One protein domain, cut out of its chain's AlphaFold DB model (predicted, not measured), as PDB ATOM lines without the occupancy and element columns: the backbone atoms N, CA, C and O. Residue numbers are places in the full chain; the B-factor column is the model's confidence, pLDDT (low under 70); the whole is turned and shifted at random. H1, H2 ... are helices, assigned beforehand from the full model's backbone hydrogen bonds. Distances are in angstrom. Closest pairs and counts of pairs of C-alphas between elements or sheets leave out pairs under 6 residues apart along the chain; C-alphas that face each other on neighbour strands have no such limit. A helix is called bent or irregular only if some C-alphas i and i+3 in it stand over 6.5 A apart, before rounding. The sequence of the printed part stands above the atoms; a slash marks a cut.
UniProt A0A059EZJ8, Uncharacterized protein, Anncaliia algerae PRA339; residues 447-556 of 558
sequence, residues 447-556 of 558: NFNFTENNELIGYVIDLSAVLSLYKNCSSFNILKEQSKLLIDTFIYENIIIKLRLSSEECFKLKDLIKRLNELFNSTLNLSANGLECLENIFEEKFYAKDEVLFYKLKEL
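AT A GLANCE: This is residues 447 to 556 of the 558 residues of an uncharacterized protein of Anncaliia algerae PRA339 (UniProt A0A059EZJ8). Four long helices run at shallow tilts to one another, with H2, H3 and H4 as an up-and-down bundle, H1 packed on H3, and short H5 crossing H4 steeply at one end. The printed part has 110 residues with five named helices, H1 to H5 in order along the chain, and no named strand; its class is all helix. It is compact, with a radius of gyration of the C-alphas of 14.9 A, yet elongated, spanning 47 by 28 by 19 A.

IN THESE COORDINATES: Find C-alpha 453 at (117.125, 126.541, 83.327); from there H1, residues 453 to 469, runs 24.6 A. Next comes H2, residues 476 to 496, 28.3 A, neither bent nor irregular, but only just: C-alphas 493 and 496 are 6.2 A apart. H3, residues 503 to 520, covers 25.8 A, and H4, residues 525 to 538, covers 20.2 A. H5, residues 547 to 554, covers 10.4 A and ends at C-alpha 554, (119.864, 130.121, 108.330).

HOW THE PARTS SIT: Start at H4, the hub, which touches H2, H3 and H5. H3 and H4 form a helical hairpin at 18 degrees, closest at C-alphas 510 and 531, 7.3 A. H2 touches H4 with residues 488 to 496 alone, closest at C-alphas 492 and 527, 4.9 A. H5 touches H4 at a steep tilt of 59 degrees, C-alphas 533 and 550 being closest at 6.2 A. H1 touches H3, closest at C-alphas 456 and 512, 6.9 A, and is apart from H4. Every O i to N i+4 pair is within hydrogen-bond range in H1, H3, H4 and H5; in H2, 16 of 17 are.

THE WHOLE: Look at Ser 474 and Glu 540, whose C-alphas are the two farthest apart, 48.0 A. The printed part has no cut and no long link, and no printed residue is under 70 in pLDDT.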
ATOM      1  N   ASN A 447     119.298 117.632  92.406       86.69
ATOM      2  CA  ASN A 447     120.551 118.371  92.560       86.69
ATOM      3  C   ASN A 447     120.397 119.782  91.979       86.69
ATOM      4  O   ASN A 447     121.084 120.147  91.024       86.69
ATOM      5  N   PHE A 448     119.460 120.547  92.540       90.62
ATOM      6  CA  PHE A 448     118.971 121.801  91.964       90.62
ATOM      7  C   PHE A 448     120.084 122.810  91.622       90.62
ATOM      8  O   PHE A 448     120.035 123.426  90.564       90.62
ATOM      9  N   ASN A 449     121.134 122.900  92.447       85.75
ATOM     10  CA  ASN A 449     122.277 123.805  92.239       85.75
ATOM     11  C   ASN A 449     123.018 123.585  90.908       85.75
ATOM     12  O   ASN A 449     123.637 124.489  90.359       85.75
ATOM     13  N   PHE A 450     122.967 122.364  90.376       84.88
ATOM     14  CA  PHE A 450     123.637 121.996  89.126       84.88
ATOM     15  C   PHE A 450     122.663 121.862  87.952       84.88
ATOM     16  O   PHE A 450     123.071 121.439  86.877       84.88
ATOM     17  N   THR A 451     121.382 122.176  88.162       87.00
ATOM     18  CA  THR A 451     120.337 122.016  87.146       87.00
ATOM     19  C   THR A 451     120.239 123.283  86.298       87.00
ATOM     20  O   THR A 451     120.102 124.392  86.822       87.00
ATOM     21  N   GLU A 452     120.292 123.141  84.975       87.06
ATOM     22  CA  GLU A 452     120.169 124.289  84.069       87.06
ATOM     23  C   GLU A 452     118.706 124.742  83.907       87.06
ATOM     24  O   GLU A 452     117.764 123.956  84.012       87.06
ATOM     25  N   ASN A 453     118.483 126.016  83.554       84.62
ATOM     26  CA  ASN A 453     117.125 126.541  83.327       84.62
ATOM     27  C   ASN A 453     116.351 125.772  82.245       84.62
ATOM     28  O   ASN A 453     115.139 125.594  82.365       84.62
ATOM     29  N   ASN A 454     117.034 125.290  81.203       85.69
ATOM     30  CA  ASN A 454     116.408 124.484  80.153       85.69
ATOM     31  C   ASN A 454     115.906 123.133  80.686       85.69
ATOM     32  O   ASN A 454     114.855 122.660  80.256       85.69
ATOM     33  N   GLU A 455     116.606 122.538  81.656       87.62
ATOM     34  CA  GLU A 455     116.201 121.285  82.298       87.62
ATOM     35  C   GLU A 455     114.990 121.489  83.217       87.62
ATOM     36  O   GLU A 455     114.097 120.646  83.246       87.62
ATOM     37  N   LEU A 456     114.900 122.636  83.901       89.25
ATOM     38  CA  LEU A 456     113.725 123.010  84.700       89.25
ATOM     39  C   LEU A 456     112.482 123.237  83.831       89.25
ATOM     40  O   LEU A 456     111.388 122.790  84.179       89.25
ATOM     41  N   ILE A 457     112.644 123.892  82.678       88.31
ATOM     42  CA  ILE A 457     111.565 124.038  81.693       88.31
ATOM     43  C   ILE A 457     111.155 122.658  81.161       88.31
ATOM     44  O   ILE A 457     109.962 122.357  81.113       88.31
ATOM     45  N   GLY A 458     112.128 121.803  80.825       90.19
ATOM     46  CA  GLY A 458     111.893 120.420  80.411       90.19
ATOM     47  C   GLY A 458     111.127 119.610  81.459       90.19
ATOM     48  O   GLY A 458     110.164 118.934  81.122       90.19
ATOM     49  N   TYR A 459     111.468 119.754  82.741       93.75
ATOM     50  CA  TYR A 459     110.750 119.124  83.852       93.75
ATOM     51  C   TYR A 459     109.275 119.550  83.924       93.75
ATOM     52  O   TYR A 459     108.399 118.700  84.079       93.75
ATOM     53  N   VAL A 460     108.968 120.844  83.764       93.75
ATOM     54  CA  VAL A 460     107.573 121.331  83.747       93.75
ATOM     55  C   VAL A 460     106.807 120.789  82.533       93.75
ATOM     56  O   VAL A 460     105.636 120.426  82.659       93.75
ATOM     57  N   ILE A 461     107.456 120.701  81.368       93.06
ATOM     58  CA  ILE A 461     106.864 120.116  80.154       93.06
ATOM     59  C   ILE A 461     106.582 118.621  80.357       93.06
ATOM     60  O   ILE A 461     105.469 118.174  80.082       93.06
ATOM     61  N   ASP A 462     107.543 117.869  80.895       93.50
ATOM     62  CA  ASP A 462     107.399 116.441  81.192       93.50
ATOM     63  C   ASP A 462     106.256 116.190  82.190       93.50
ATOM     64  O   ASP A 462     105.425 115.306  81.979       93.50
ATOM     65  N   LEU A 463     106.155 117.004  83.249       94.94
ATOM     66  CA  LEU A 463     105.038 116.948  84.196       94.94
ATOM     67  C   LEU A 463     103.695 117.207  83.511       94.94
ATOM     68  O   LEU A 463     102.712 116.521  83.792       94.94
ATOM     69  N   SER A 464     103.638 118.195  82.617       94.25
ATOM     70  CA  SER A 464     102.431 118.495  81.845       94.25
ATOM     71  C   SER A 464     102.020 117.316  80.959       94.25
ATOM     72  O   SER A 464     100.839 116.968  80.903       94.25
ATOM     73  N   ALA A 465     102.993 116.650  80.330       93.81
ATOM     74  CA  ALA A 465     102.760 115.459  79.520       93.81
ATOM     75  C   ALA A 465     102.206 114.294  80.359       93.81
ATOM     76  O   ALA A 465     101.193 113.705  79.978       93.81
ATOM     77  N   VAL A 466     102.795 114.023  81.532       93.56
ATOM     78  CA  VAL A 466     102.299 113.008  82.481       93.56
ATOM     79  C   VAL A 466     100.882 113.347  82.952       93.56
ATOM     80  O   VAL A 466      99.982 112.515  82.872       93.56
ATOM     81  N   LEU A 467     100.613 114.591  83.360       93.69
ATOM     82  CA  LEU A 467      99.260 115.022  83.734       93.69
ATOM     83  C   LEU A 467      98.251 114.838  82.589       93.69
ATOM     84  O   LEU A 467      97.113 114.432  82.826       93.69
ATOM     85  N   SER A 468      98.655 115.106  81.346       92.94
ATOM     86  CA  SER A 468      97.801 114.906  80.176       92.94
ATOM     87  C   SER A 468      97.510 113.427  79.907       92.94
ATOM     88  O   SER A 468      96.396 113.107  79.492       92.94
ATOM     89  N   LEU A 469      98.469 112.531  80.159       92.94
ATOM     90  CA  LEU A 469      98.329 111.089  79.930       92.94
ATOM     91  C   LEU A 469      97.204 110.481  80.786       92.94
ATOM     92  O   LEU A 469      96.385 109.708  80.292       92.94
ATOM     93  N   TYR A 470      97.106 110.905  82.049       94.56
ATOM     94  CA  TYR A 470      96.128 110.394  83.019       94.56
ATOM     95  C   TYR A 470      94.816 111.195  83.056       94.56
ATOM     96  O   TYR A 470      93.894 110.850  83.798       94.56
ATOM     97  N   LYS A 471      94.688 112.252  82.243       90.44
ATOM     98  CA  LYS A 471      93.543 113.181  82.255       90.44
ATOM     99  C   LYS A 471      92.191 112.506  81.999       90.44
ATOM    100  O   LYS A 471      91.168 112.991  82.476       90.44
ATOM    101  N   ASN A 472      92.178 111.392  81.264       85.56
ATOM    102  CA  ASN A 472      90.957 110.640  80.944       85.56
ATOM    103  C   ASN A 472      90.426 109.799  82.119       85.56
ATOM    104  O   ASN A 472      89.327 109.246  82.030       85.56
ATOM    105  N   CYS A 473      91.173 109.697  83.220       93.06
ATOM    106  CA  CYS A 473      90.708 109.066  84.448       93.06
ATOM    107  C   CYS A 473      89.620 109.930  85.109       93.06
ATOM    108  O   CYS A 473      89.844 111.101  85.417       93.06
ATOM    109  N   SER A 474      88.446 109.363  85.395       91.38
ATOM    110  CA  SER A 474      87.332 110.072  86.048       91.38
ATOM    111  C   SER A 474      87.711 110.651  87.417       91.38
ATOM    112  O   SER A 474      87.153 111.656  87.854       91.38
ATOM    113  N   SER A 475      88.702 110.054  88.080       93.12
ATOM    114  CA  SER A 475      89.256 110.497  89.362       93.12
ATOM    115  C   SER A 475      90.562 111.288  89.219       93.12
ATOM    116  O   SER A 475      91.310 111.420  90.187       93.12
ATOM    117  N   PHE A 476      90.836 111.862  88.042       93.94
ATOM    118  CA  PHE A 476      92.056 112.629  87.774       93.94
ATOM    119  C   PHE A 476      92.283 113.786  88.755       93.94
ATOM    120  O   PHE A 476      93.417 114.028  89.153       93.94
ATOM    121  N   ASN A 477      91.227 114.459  89.223       92.69
ATOM    122  CA  ASN A 477      91.367 115.533  90.216       92.69
ATOM    123  C   ASN A 477      92.049 115.049  91.509       92.69
ATOM    124  O   ASN A 477      92.857 115.771  92.083       92.69
ATOM    125  N   ILE A 478      91.780 113.809  91.934       93.50
ATOM    126  CA  ILE A 478      92.413 113.209  93.118       93.50
ATOM    127  C   ILE A 478      93.909 112.982  92.861       93.50
ATOM    128  O   ILE A 478      94.733 113.281  93.724       93.50
ATOM    129  N   LEU A 479      94.265 112.484  91.673       94.38
ATOM    130  CA  LEU A 479      95.660 112.287  91.262       94.38
ATOM    131  C   LEU A 479      96.404 113.628  91.165       94.38
ATOM    132  O   LEU A 479      97.514 113.772  91.679       94.38
ATOM    133  N   LYS A 480      95.772 114.642  90.567       93.94
ATOM    134  CA  LYS A 480      96.335 115.985  90.408       93.94
ATOM    135  C   LYS A 480      96.648 116.641  91.758       93.94
ATOM    136  O   LYS A 480      97.751 117.146  91.934       93.94
ATOM    137  N   GLU A 481      95.736 116.587  92.727       93.00
ATOM    138  CA  GLU A 481      95.994 117.139  94.067       93.00
ATOM    139  C   GLU A 481      97.086 116.363  94.822       93.00
ATOM    140  O   GLU A 481      97.925 116.956  95.498       93.00
ATOM    141  N   GLN A 482      97.134 115.035  94.676       93.31
ATOM    142  CA  GLN A 482      98.174 114.218  95.311       93.31
ATOM    143  C   GLN A 482      99.564 114.468  94.719       93.31
ATOM    144  O   GLN A 482     100.528 114.594  95.472       93.31
ATOM    145  N   SER A 483      99.681 114.567  93.391       94.50
ATOM    146  CA  SER A 483     100.953 114.922  92.742       94.50
ATOM    147  C   SER A 483     101.398 116.330  93.103       94.50
ATOM    148  O   SER A 483     102.576 116.521  93.389       94.50
ATOM    149  N   LYS A 484     100.470 117.291  93.170       94.69
ATOM    150  CA  LYS A 484     100.761 118.642  93.654       94.69
ATOM    151  C   LYS A 484     101.387 118.603  95.046       94.69
ATOM    152  O   LYS A 484     102.457 119.171  95.228       94.69
ATOM    153  N   LEU A 485     100.748 117.926  96.005       94.62
ATOM    154  CA  LEU A 485     101.269 117.811  97.369       94.62
ATOM    155  C   LEU A 485     102.649 117.142  97.384       94.62
ATOM    156  O   LEU A 485     103.558 117.628  98.043       94.62
ATOM    157  N   LEU A 486     102.822 116.061  96.622       94.75
ATOM    158  CA  LEU A 486     104.088 115.336  96.540       94.75
ATOM    159  C   LEU A 486     105.220 116.202  95.962       94.75
ATOM    160  O   LEU A 486     106.339 116.158  96.470       94.75
ATOM    161  N   ILE A 487     104.938 117.008  94.936       95.44
ATOM    162  CA  ILE A 487     105.895 117.965  94.364       95.44
ATOM    163  C   ILE A 487     106.194 119.090  95.363       95.44
ATOM    164  O   ILE A 487     107.361 119.416  95.561       95.44
ATOM    165  N   ASP A 488     105.171 119.643  96.024       95.19
ATOM    166  CA  ASP A 488     105.322 120.700  97.034       95.19
ATOM    167  C   ASP A 488     106.225 120.245  98.187       95.19
ATOM    168  O   ASP A 488     107.200 120.907  98.539       95.19
ATOM    169  N   THR A 489     105.950 119.057  98.729       95.06
ATOM    170  CA  THR A 489     106.763 118.444  99.780       95.06
ATOM    171  C   THR A 489     108.172 118.137  99.282       95.06
ATOM    172  O   THR A 489     109.137 118.405  99.992       95.06
ATOM    173  N   PHE A 490     108.328 117.621  98.059       95.62
ATOM    174  CA  PHE A 490     109.650 117.319  97.516       95.62
ATOM    175  C   PHE A 490     110.521 118.574  97.395       95.62
ATOM    176  O   PHE A 490     111.667 118.546  97.847       95.62
ATOM    177  N   ILE A 491     109.990 119.656  96.817       94.19
ATOM    178  CA  ILE A 491     110.712 120.925  96.651       94.19
ATOM    179  C   ILE A 491     111.070 121.503  98.021       94.19
ATOM    180  O   ILE A 491     112.231 121.836  98.268       94.19
ATOM    181  N   TYR A 492     110.106 121.563  98.936       93.25
ATOM    182  CA  TYR A 492     110.330 122.067 100.286       93.25
ATOM    183  C   TYR A 492     111.408 121.268 101.037       93.25
ATOM    184  O   TYR A 492     112.389 121.830 101.523       93.25
ATOM    185  N   GLU A 493     111.282 119.943 101.095       92.44
ATOM    186  CA  GLU A 493     112.158 119.108 101.918       92.44
ATOM    187  C   GLU A 493     113.513 118.793 101.281       92.44
ATOM    188  O   GLU A 493     114.478 118.562 102.009       92.44
ATOM    189  N   ASN A 494     113.604 118.700  99.951       92.06
ATOM    190  CA  ASN A 494     114.821 118.242  99.269       92.06
ATOM    191  C   ASN A 494     115.588 119.344  98.549       92.06
ATOM    192  O   ASN A 494     116.775 119.147  98.304       92.06
ATOM    193  N   ILE A 495     114.945 120.471  98.244       92.25
ATOM    194  CA  ILE A 495     115.602 121.615  97.612       92.25
ATOM    195  C   ILE A 495     115.767 122.723  98.649       92.25
ATOM    196  O   ILE A 495     116.890 123.009  99.044       92.25
ATOM    197  N   ILE A 496     114.663 123.274  99.164       90.56
ATOM    198  CA  ILE A 496     114.687 124.443 100.061       90.56
ATOM    199  C   ILE A 496     115.411 124.138 101.377       90.56
ATOM    200  O   ILE A 496     116.303 124.880 101.766       90.56
ATOM    201  N   ILE A 497     115.054 123.044 102.057       88.88
ATOM    202  CA  ILE A 497     115.601 122.718 103.387       88.88
ATOM    203  C   ILE A 497     116.991 122.072 103.341       88.88
ATOM    204  O   ILE A 497     117.694 122.087 104.347       88.88
ATOM    205  N   LYS A 498     117.386 121.434 102.236       88.62
ATOM    206  CA  LYS A 498     118.615 120.612 102.194       88.62
ATOM    207  C   LYS A 498     119.757 121.227 101.404       88.62
ATOM    208  O   LYS A 498     120.896 120.811 101.609       88.62
ATOM    209  N   LEU A 499     119.476 122.146 100.486       87.75
ATOM    210  CA  LEU A 499     120.491 122.730  99.619       87.75
ATOM    211  C   LEU A 499     120.759 124.173 100.037       87.75
ATOM    212  O   LEU A 499     119.840 124.946 100.295       87.75
ATOM    213  N   ARG A 500     122.039 124.545 100.059       88.56
ATOM    214  CA  ARG A 500     122.451 125.947 100.114       88.56
ATOM    215  C   ARG A 500     122.331 126.520  98.705       88.56
ATOM    216  O   ARG A 500     123.041 126.057  97.815       88.56
ATOM    217  N   LEU A 501     121.440 127.488  98.511       88.75
ATOM    218  CA  LEU A 501     121.165 128.113  97.217       88.75
ATOM    219  C   LEU A 501     121.911 129.451  97.105       88.75
ATOM    220  O   LEU A 501     122.078 130.174  98.074       88.75
ATOM    221  N   SER A 502     122.365 129.821  95.921       86.44
ATOM    222  CA  SER A 502     122.813 131.177  95.599       86.44
ATOM    223  C   SER A 502     121.618 132.079  95.278       86.44
ATOM    224  O   SER A 502     120.507 131.605  95.030       86.44
ATOM    225  N   SER A 503     121.830 133.396  95.221       83.00
ATOM    226  CA  SER A 503     120.777 134.337  94.815       83.00
ATOM    227  C   SER A 503     120.230 134.024  93.416       83.00
ATOM    228  O   SER A 503     119.026 134.114  93.197       83.00
ATOM    229  N   GLU A 504     121.088 133.595  92.480       85.75
ATOM    230  CA  GLU A 504     120.663 133.192  91.134       85.75
ATOM    231  C   GLU A 504     119.785 131.931  91.174       85.75
ATOM    232  O   GLU A 504     118.721 131.899  90.560       85.75
ATOM    233  N   GLU A 505     120.175 130.911  91.942       88.50
ATOM    234  CA  GLU A 505     119.384 129.684  92.129       88.50
ATOM    235  C   GLU A 505     118.049 129.962  92.836       88.50
ATOM    236  O   GLU A 505     117.033 129.366  92.484       88.50
ATOM    237  N   CYS A 506     118.005 130.921  93.763       87.12
ATOM    238  CA  CYS A 506     116.764 131.365  94.398       87.12
ATOM    239  C   CYS A 506     115.790 131.988  93.374       87.12
ATOM    240  O   CYS A 506     114.605 131.647  93.350       87.12
ATOM    241  N   PHE A 507     116.287 132.821  92.447       87.50
ATOM    242  CA  PHE A 507     115.475 133.328  91.332       87.50
ATOM    243  C   PHE A 507     114.979 132.204  90.409       87.50
ATOM    244  O   PHE A 507     113.817 132.228  89.996       87.50
ATOM    245  N   LYS A 508     115.817 131.196  90.119       90.44
ATOM    246  CA  LYS A 508     115.417 130.012  89.331       90.44
ATOM    247  C   LYS A 508     114.309 129.221  90.027       90.44
ATOM    248  O   LYS A 508     113.329 128.835  89.390       90.44
ATOM    249  N   LEU A 509     114.425 129.021  91.341       91.56
ATOM    250  CA  LEU A 509     113.422 128.329  92.150       91.56
ATOM    251  C   LEU A 509     112.087 129.088  92.171       91.56
ATOM    252  O   LEU A 509     111.027 128.478  92.032       91.56
ATOM    253  N   LYS A 510     112.133 130.420  92.278       91.50
ATOM    254  CA  LYS A 510     110.948 131.283  92.200       91.50
ATOM    255  C   LYS A 510     110.220 131.152  90.862       91.50
ATOM    256  O   LYS A 510     108.994 131.024  90.852       91.50
ATOM    257  N   ASP A 511     110.952 131.147  89.746       91.12
ATOM    258  CA  ASP A 511     110.360 130.948  88.414       91.12
ATOM    259  C   ASP A 511     109.755 129.542  88.265       91.12
ATOM    260  O   ASP A 511     108.633 129.402  87.777       91.12
ATOM    261  N   LEU A 512     110.439 128.504  88.762       93.25
ATOM    262  CA  LEU A 512     109.915 127.135  88.769       93.25
ATOM    263  C   LEU A 512     108.599 127.031  89.555       93.25
ATOM    264  O   LEU A 512     107.617 126.507  89.031       93.25
ATOM    265  N   ILE A 513     108.550 127.551  90.787       93.31
ATOM    266  CA  ILE A 513     107.337 127.528  91.625       93.31
ATOM    267  C   ILE A 513     106.195 128.277  90.934       93.31
ATOM    268  O   ILE A 513     105.060 127.801  90.936       93.31
ATOM    269  N   LYS A 514     106.480 129.416  90.288       92.88
ATOM    270  CA  LYS A 514     105.476 130.160  89.520       92.88
ATOM    271  C   LYS A 514     104.890 129.311  88.386       92.88
ATOM    272  O   LYS A 514     103.670 129.194  88.294       92.88
ATOM    273  N   ARG A 515     105.736 128.670  87.574       93.50
ATOM    274  CA  ARG A 515     105.294 127.789  86.473       93.50
ATOM    275  C   ARG A 515     104.497 126.585  86.970       93.50
ATOM    276  O   ARG A 515     103.519 126.191  86.343       93.50
ATOM    277  N   LEU A 516     104.888 126.000  88.100       94.00
ATOM    278  CA  LEU A 516     104.141 124.894  88.696       94.00
ATOM    279  C   LEU A 516     102.784 125.358  89.251       94.00
ATOM    280  O   LEU A 516     101.790 124.659  89.063       94.00
ATOM    281  N   ASN A 517     102.700 126.548  89.855       93.44
ATOM    282  CA  ASN A 517     101.419 127.125  90.281       93.44
ATOM    283  C   ASN A 517     100.466 127.327  89.092       93.44
ATOM    284  O   ASN A 517      99.271 127.049  89.210       93.44
ATOM    285  N   GLU A 518     100.992 127.761  87.942       93.06
ATOM    286  CA  GLU A 518     100.243 127.860  86.682       93.06
ATOM    287  C   GLU A 518      99.798 126.473  86.180       93.06
ATOM    288  O   GLU A 518      98.629 126.283  85.854       93.06
ATOM    289  N   LEU A 519     100.677 125.464  86.197       93.06
ATOM    290  CA  LEU A 519     100.346 124.092  85.780       93.06
ATOM    291  C   LEU A 519      99.225 123.469  86.636       93.06
ATOM    292  O   LEU A 519      98.307 122.815  86.125       93.06
ATOM    293  N   PHE A 520      99.280 123.671  87.953       92.12
ATOM    294  CA  PHE A 520      98.287 123.137  88.882       92.12
ATOM    295  C   PHE A 520      97.055 124.038  89.050       92.12
ATOM    296  O   PHE A 520      96.057 123.561  89.595       92.12
ATOM    297  N   ASN A 521      97.068 125.272  88.533       89.81
ATOM    298  CA  ASN A 521      96.077 126.325  88.806       89.81
ATOM    299  C   ASN A 521      95.849 126.556  90.311       89.81
ATOM    300  O   ASN A 521      94.724 126.791  90.751       89.81
ATOM    301  N   SER A 522      96.893 126.412  91.125       90.50
ATOM    302  CA  SER A 522      96.807 126.566  92.579       90.50
ATOM    303  C   SER A 522      98.188 126.719  93.213       90.50
ATOM    304  O   SER A 522      99.183 126.271  92.649       90.50
ATOM    305  N   THR A 523      98.246 127.323  94.401       89.25
ATOM    306  CA  THR A 523      99.508 127.616  95.094       89.25
ATOM    307  C   THR A 523     100.113 126.377  95.760       89.25
ATOM    308  O   THR A 523      99.407 125.624  96.441       89.25
ATOM    309  N   LEU A 524     101.420 126.187  95.579       92.19
ATOM    310  CA  LEU A 524     102.301 125.284  96.328       92.19
ATOM    311  C   LEU A 524     102.661 125.937  97.668       92.19
ATOM    312  O   LEU A 524     103.563 126.770  97.743       92.19
ATOM    313  N   ASN A 525     101.887 125.638  98.709       89.56
ATOM    314  CA  ASN A 525     101.919 126.379  99.968       89.56
ATOM    315  C   ASN A 525     103.219 126.158 100.754       89.56
ATOM    316  O   ASN A 525     103.756 127.117 101.308       89.56
ATOM    317  N   LEU A 526     103.737 124.925 100.802       90.06
ATOM    318  CA  LEU A 526     104.955 124.620 101.566       90.06
ATOM    319  C   LEU A 526     106.170 125.290 100.922       90.06
ATOM    320  O   LEU A 526     106.940 125.985 101.587       90.06
ATOM    321  N   SER A 527     106.296 125.136  99.608       90.38
ATOM    322  CA  SER A 527     107.380 125.715  98.821       90.38
ATOM    323  C   SER A 527     107.313 127.241  98.799       90.38
ATOM    324  O   SER A 527     108.354 127.884  98.874       90.38
ATOM    325  N   ALA A 528     106.115 127.835  98.745       88.25
ATOM    326  CA  ALA A 528     105.947 129.289  98.805       88.25
ATOM    327  C   ALA A 528     106.394 129.870 100.156       88.25
ATOM    328  O   ALA A 528     107.137 130.849 100.171       88.25
ATOM    329  N   ASN A 529     106.005 129.246 101.274       88.44
ATOM    330  CA  ASN A 529     106.447 129.670 102.608       88.44
ATOM    331  C   ASN A 529     107.966 129.501 102.779       88.44
ATOM    332  O   ASN A 529     108.638 130.380 103.313       88.44
ATOM    333  N   GLY A 530     108.523 128.390 102.286       87.62
ATOM    334  CA  GLY A 530     109.965 128.146 102.299       87.62
ATOM    335  C   GLY A 530     110.755 129.152 101.458       87.62
ATOM    336  O   GLY A 530     111.790 129.641 101.905       87.62
ATOM    337  N   LEU A 531     110.248 129.507 100.275       89.62
ATOM    338  CA  LEU A 531     110.854 130.519  99.411       89.62
ATOM    339  C   LEU A 531     110.803 131.911 100.056       89.62
ATOM    340  O   LEU A 531     111.809 132.609 100.051       89.62
ATOM    341  N   GLU A 532     109.672 132.298 100.654       88.62
ATOM    342  CA  GLU A 532     109.544 133.572 101.377       88.62
ATOM    343  C   GLU A 532     110.534 133.651 102.555       88.62
ATOM    344  O   GLU A 532     111.137 134.693 102.810       88.62
ATOM    345  N   CYS A 533     110.745 132.542 103.267       86.38
ATOM    346  CA  CYS A 533     111.739 132.461 104.334       86.38
ATOM    347  C   CYS A 533     113.178 132.618 103.800       86.38
ATOM    348  O   CYS A 533     113.950 133.401 104.352       86.38
ATOM    349  N   LEU A 534     113.519 131.944 102.693       87.00
ATOM    350  CA  LEU A 534     114.812 132.093 102.011       87.00
ATOM    351  C   LEU A 534     115.057 133.529 101.528       87.00
ATOM    352  O   LEU A 534     116.152 134.055 101.716       87.00
ATOM    353  N   GLU A 535     114.052 134.181 100.938       86.31
ATOM    354  CA  GLU A 535     114.137 135.587 100.519       86.31
ATOM    355  C   GLU A 535     114.474 136.499 101.711       86.31
ATOM    356  O   GLU A 535     115.362 137.342 101.604       86.31
ATOM    357  N   ASN A 536     113.858 136.273 102.879       85.62
ATOM    358  CA  ASN A 536     114.181 137.027 104.093       85.62
ATOM    359  C   ASN A 536     115.613 136.781 104.599       85.62
ATOM    360  O   ASN A 536     116.241 137.723 105.076       85.62
ATOM    361  N   ILE A 537     116.158 135.566 104.455       84.38
ATOM    362  CA  ILE A 537     117.564 135.276 104.794       84.38
ATOM    363  C   ILE A 537     118.518 136.080 103.898       84.38
ATOM    364  O   ILE A 537     119.445 136.701 104.414       84.38
ATOM    365  N   PHE A 538     118.278 136.131 102.582       83.25
ATOM    366  CA  PHE A 538     119.102 136.927 101.658       83.25
ATOM    367  C   PHE A 538     118.975 138.441 101.877       83.25
ATOM    368  O   PHE A 538     119.905 139.180 101.566       83.25
ATOM    369  N   GLU A 539     117.840 138.906 102.401       83.75
ATOM    370  CA  GLU A 539     117.597 140.314 102.737       83.75
ATOM    371  C   GLU A 539     118.029 140.698 104.168       83.75
ATOM    372  O   GLU A 539     117.775 141.826 104.589       83.75
ATOM    373  N   GLU A 540     118.647 139.780 104.924       80.94
ATOM    374  CA  GLU A 540     119.013 139.942 106.345       80.94
ATOM    375  C   GLU A 540     117.824 140.317 107.260       80.94
ATOM    376  O   GLU A 540     117.970 140.990 108.284       80.94
ATOM    377  N   LYS A 541     116.614 139.862 106.913       85.25
ATOM    378  CA  LYS A 541     115.373 140.102 107.663       85.25
ATOM    379  C   LYS A 541     114.948 138.871 108.454       85.25
ATOM    380  O   LYS A 541     115.096 137.736 108.015       85.25
ATOM    381  N   PHE A 542     114.360 139.095 109.628       82.19
ATOM    382  CA  PHE A 542     113.801 138.020 110.447       82.19
ATOM    383  C   PHE A 542     112.449 137.541 109.900       82.19
ATOM    384  O   PHE A 542     111.529 138.344 109.724       82.19
ATOM    385  N   TYR A 543     112.301 136.232 109.679       85.00
ATOM    386  CA  TYR A 543     111.040 135.644 109.219       85.00
ATOM    387  C   TYR A 543     110.124 135.259 110.390       85.00
ATOM    388  O   TYR A 543     110.157 134.142 110.896       85.00
ATOM    389  N   ALA A 544     109.257 136.190 110.792       78.88
ATOM    390  CA  ALA A 544     108.380 136.031 111.958       78.88
ATOM    391  C   ALA A 544     107.229 135.014 111.787       78.88
ATOM    392  O   ALA A 544     106.561 134.682 112.762       78.88
ATOM    393  N   LYS A 545     106.946 134.543 110.563       82.62
ATOM    394  CA  LYS A 545     105.836 133.602 110.314       82.62
ATOM    395  C   LYS A 545     106.170 132.163 110.720       82.62
ATOM    396  O   LYS A 545     105.253 131.416 111.046       82.62
ATOM    397  N   ASP A 546     107.447 131.786 110.686       82.44
ATOM    398  CA  ASP A 546     107.926 130.460 111.084       82.44
ATOM    399  C   ASP A 546     109.389 130.548 111.546       82.44
ATOM    400  O   ASP A 546     110.333 130.422 110.761       82.44
ATOM    401  N   GLU A 547     109.571 130.814 112.842       84.38
ATOM    402  CA  GLU A 547     110.893 131.006 113.447       84.38
ATOM    403  C   GLU A 547     111.746 129.731 113.380       84.38
ATOM    404  O   GLU A 547     112.955 129.798 113.163       84.38
ATOM    405  N   VAL A 548     111.120 128.558 113.524       85.00
ATOM    406  CA  VAL A 548     111.812 127.261 113.493       85.00
ATOM    407  C   VAL A 548     112.373 126.997 112.099       85.00
ATOM    408  O   VAL A 548     113.531 126.593 111.966       85.00
ATOM    409  N   LEU A 549     111.581 127.260 111.055       86.25
ATOM    410  CA  LEU A 549     112.038 127.179 109.671       86.25
ATOM    411  C   LEU A 549     113.160 128.182 109.381       86.25
ATOM    412  O   LEU A 549     114.141 127.813 108.738       86.25
ATOM    413  N   PHE A 550     113.042 129.416 109.879       86.19
ATOM    414  CA  PHE A 550     114.044 130.464 109.678       86.19
ATOM    415  C   PHE A 550     115.413 130.075 110.224       86.19
ATOM    416  O   PHE A 550     116.393 130.130 109.487       86.19
ATOM    417  N   TYR A 551     115.490 129.629 111.482       85.12
ATOM    418  CA  TYR A 551     116.764 129.204 112.068       85.12
ATOM    419  C   TYR A 551     117.339 127.978 111.359       85.12
ATOM    420  O   TYR A 551     118.526 127.958 111.044       85.12
ATOM    421  N   LYS A 552     116.493 126.999 111.022       85.12
ATOM    422  CA  LYS A 552     116.913 125.792 110.302       85.12
ATOM    423  C   LYS A 552     117.487 126.094 108.916       85.12
ATOM    424  O   LYS A 552     118.430 125.439 108.490       85.12
ATOM    425  N   LEU A 553     116.904 127.051 108.192       85.94
ATOM    426  CA  LEU A 553     117.441 127.481 106.905       85.94
ATOM    427  C   LEU A 553     118.698 128.323 107.091       85.94
ATOM    428  O   LEU A 553     119.663 128.096 106.374       85.94
ATOM    429  N   LYS A 554     118.721 129.242 108.062       84.75
ATOM    430  CA  LYS A 554     119.864 130.121 108.330       84.75
ATOM    431  C   LYS A 554     121.152 129.344 108.638       84.75
ATOM    432  O   LYS A 554     122.200 129.723 108.128       84.75
ATOM    433  N   GLU A 555     121.062 128.209 109.338       84.56
ATOM    434  CA  GLU A 555     122.189 127.286 109.575       84.56
ATOM    435  C   GLU A 555     122.900 126.799 108.294       84.56
ATOM    436  O   GLU A 555     124.049 126.376 108.358       84.56
ATOM    437  N   LEU A 556     122.247 126.831 107.126       84.12
ATOM    438  CA  LEU A 556     122.864 126.449 105.846       84.12
ATOM    439  C   LEU A 556     123.683 127.585 105.207       84.12
ATOM    440  O   LEU A 556     124.438 127.337 104.259       84.12
TER     441      LEU A 556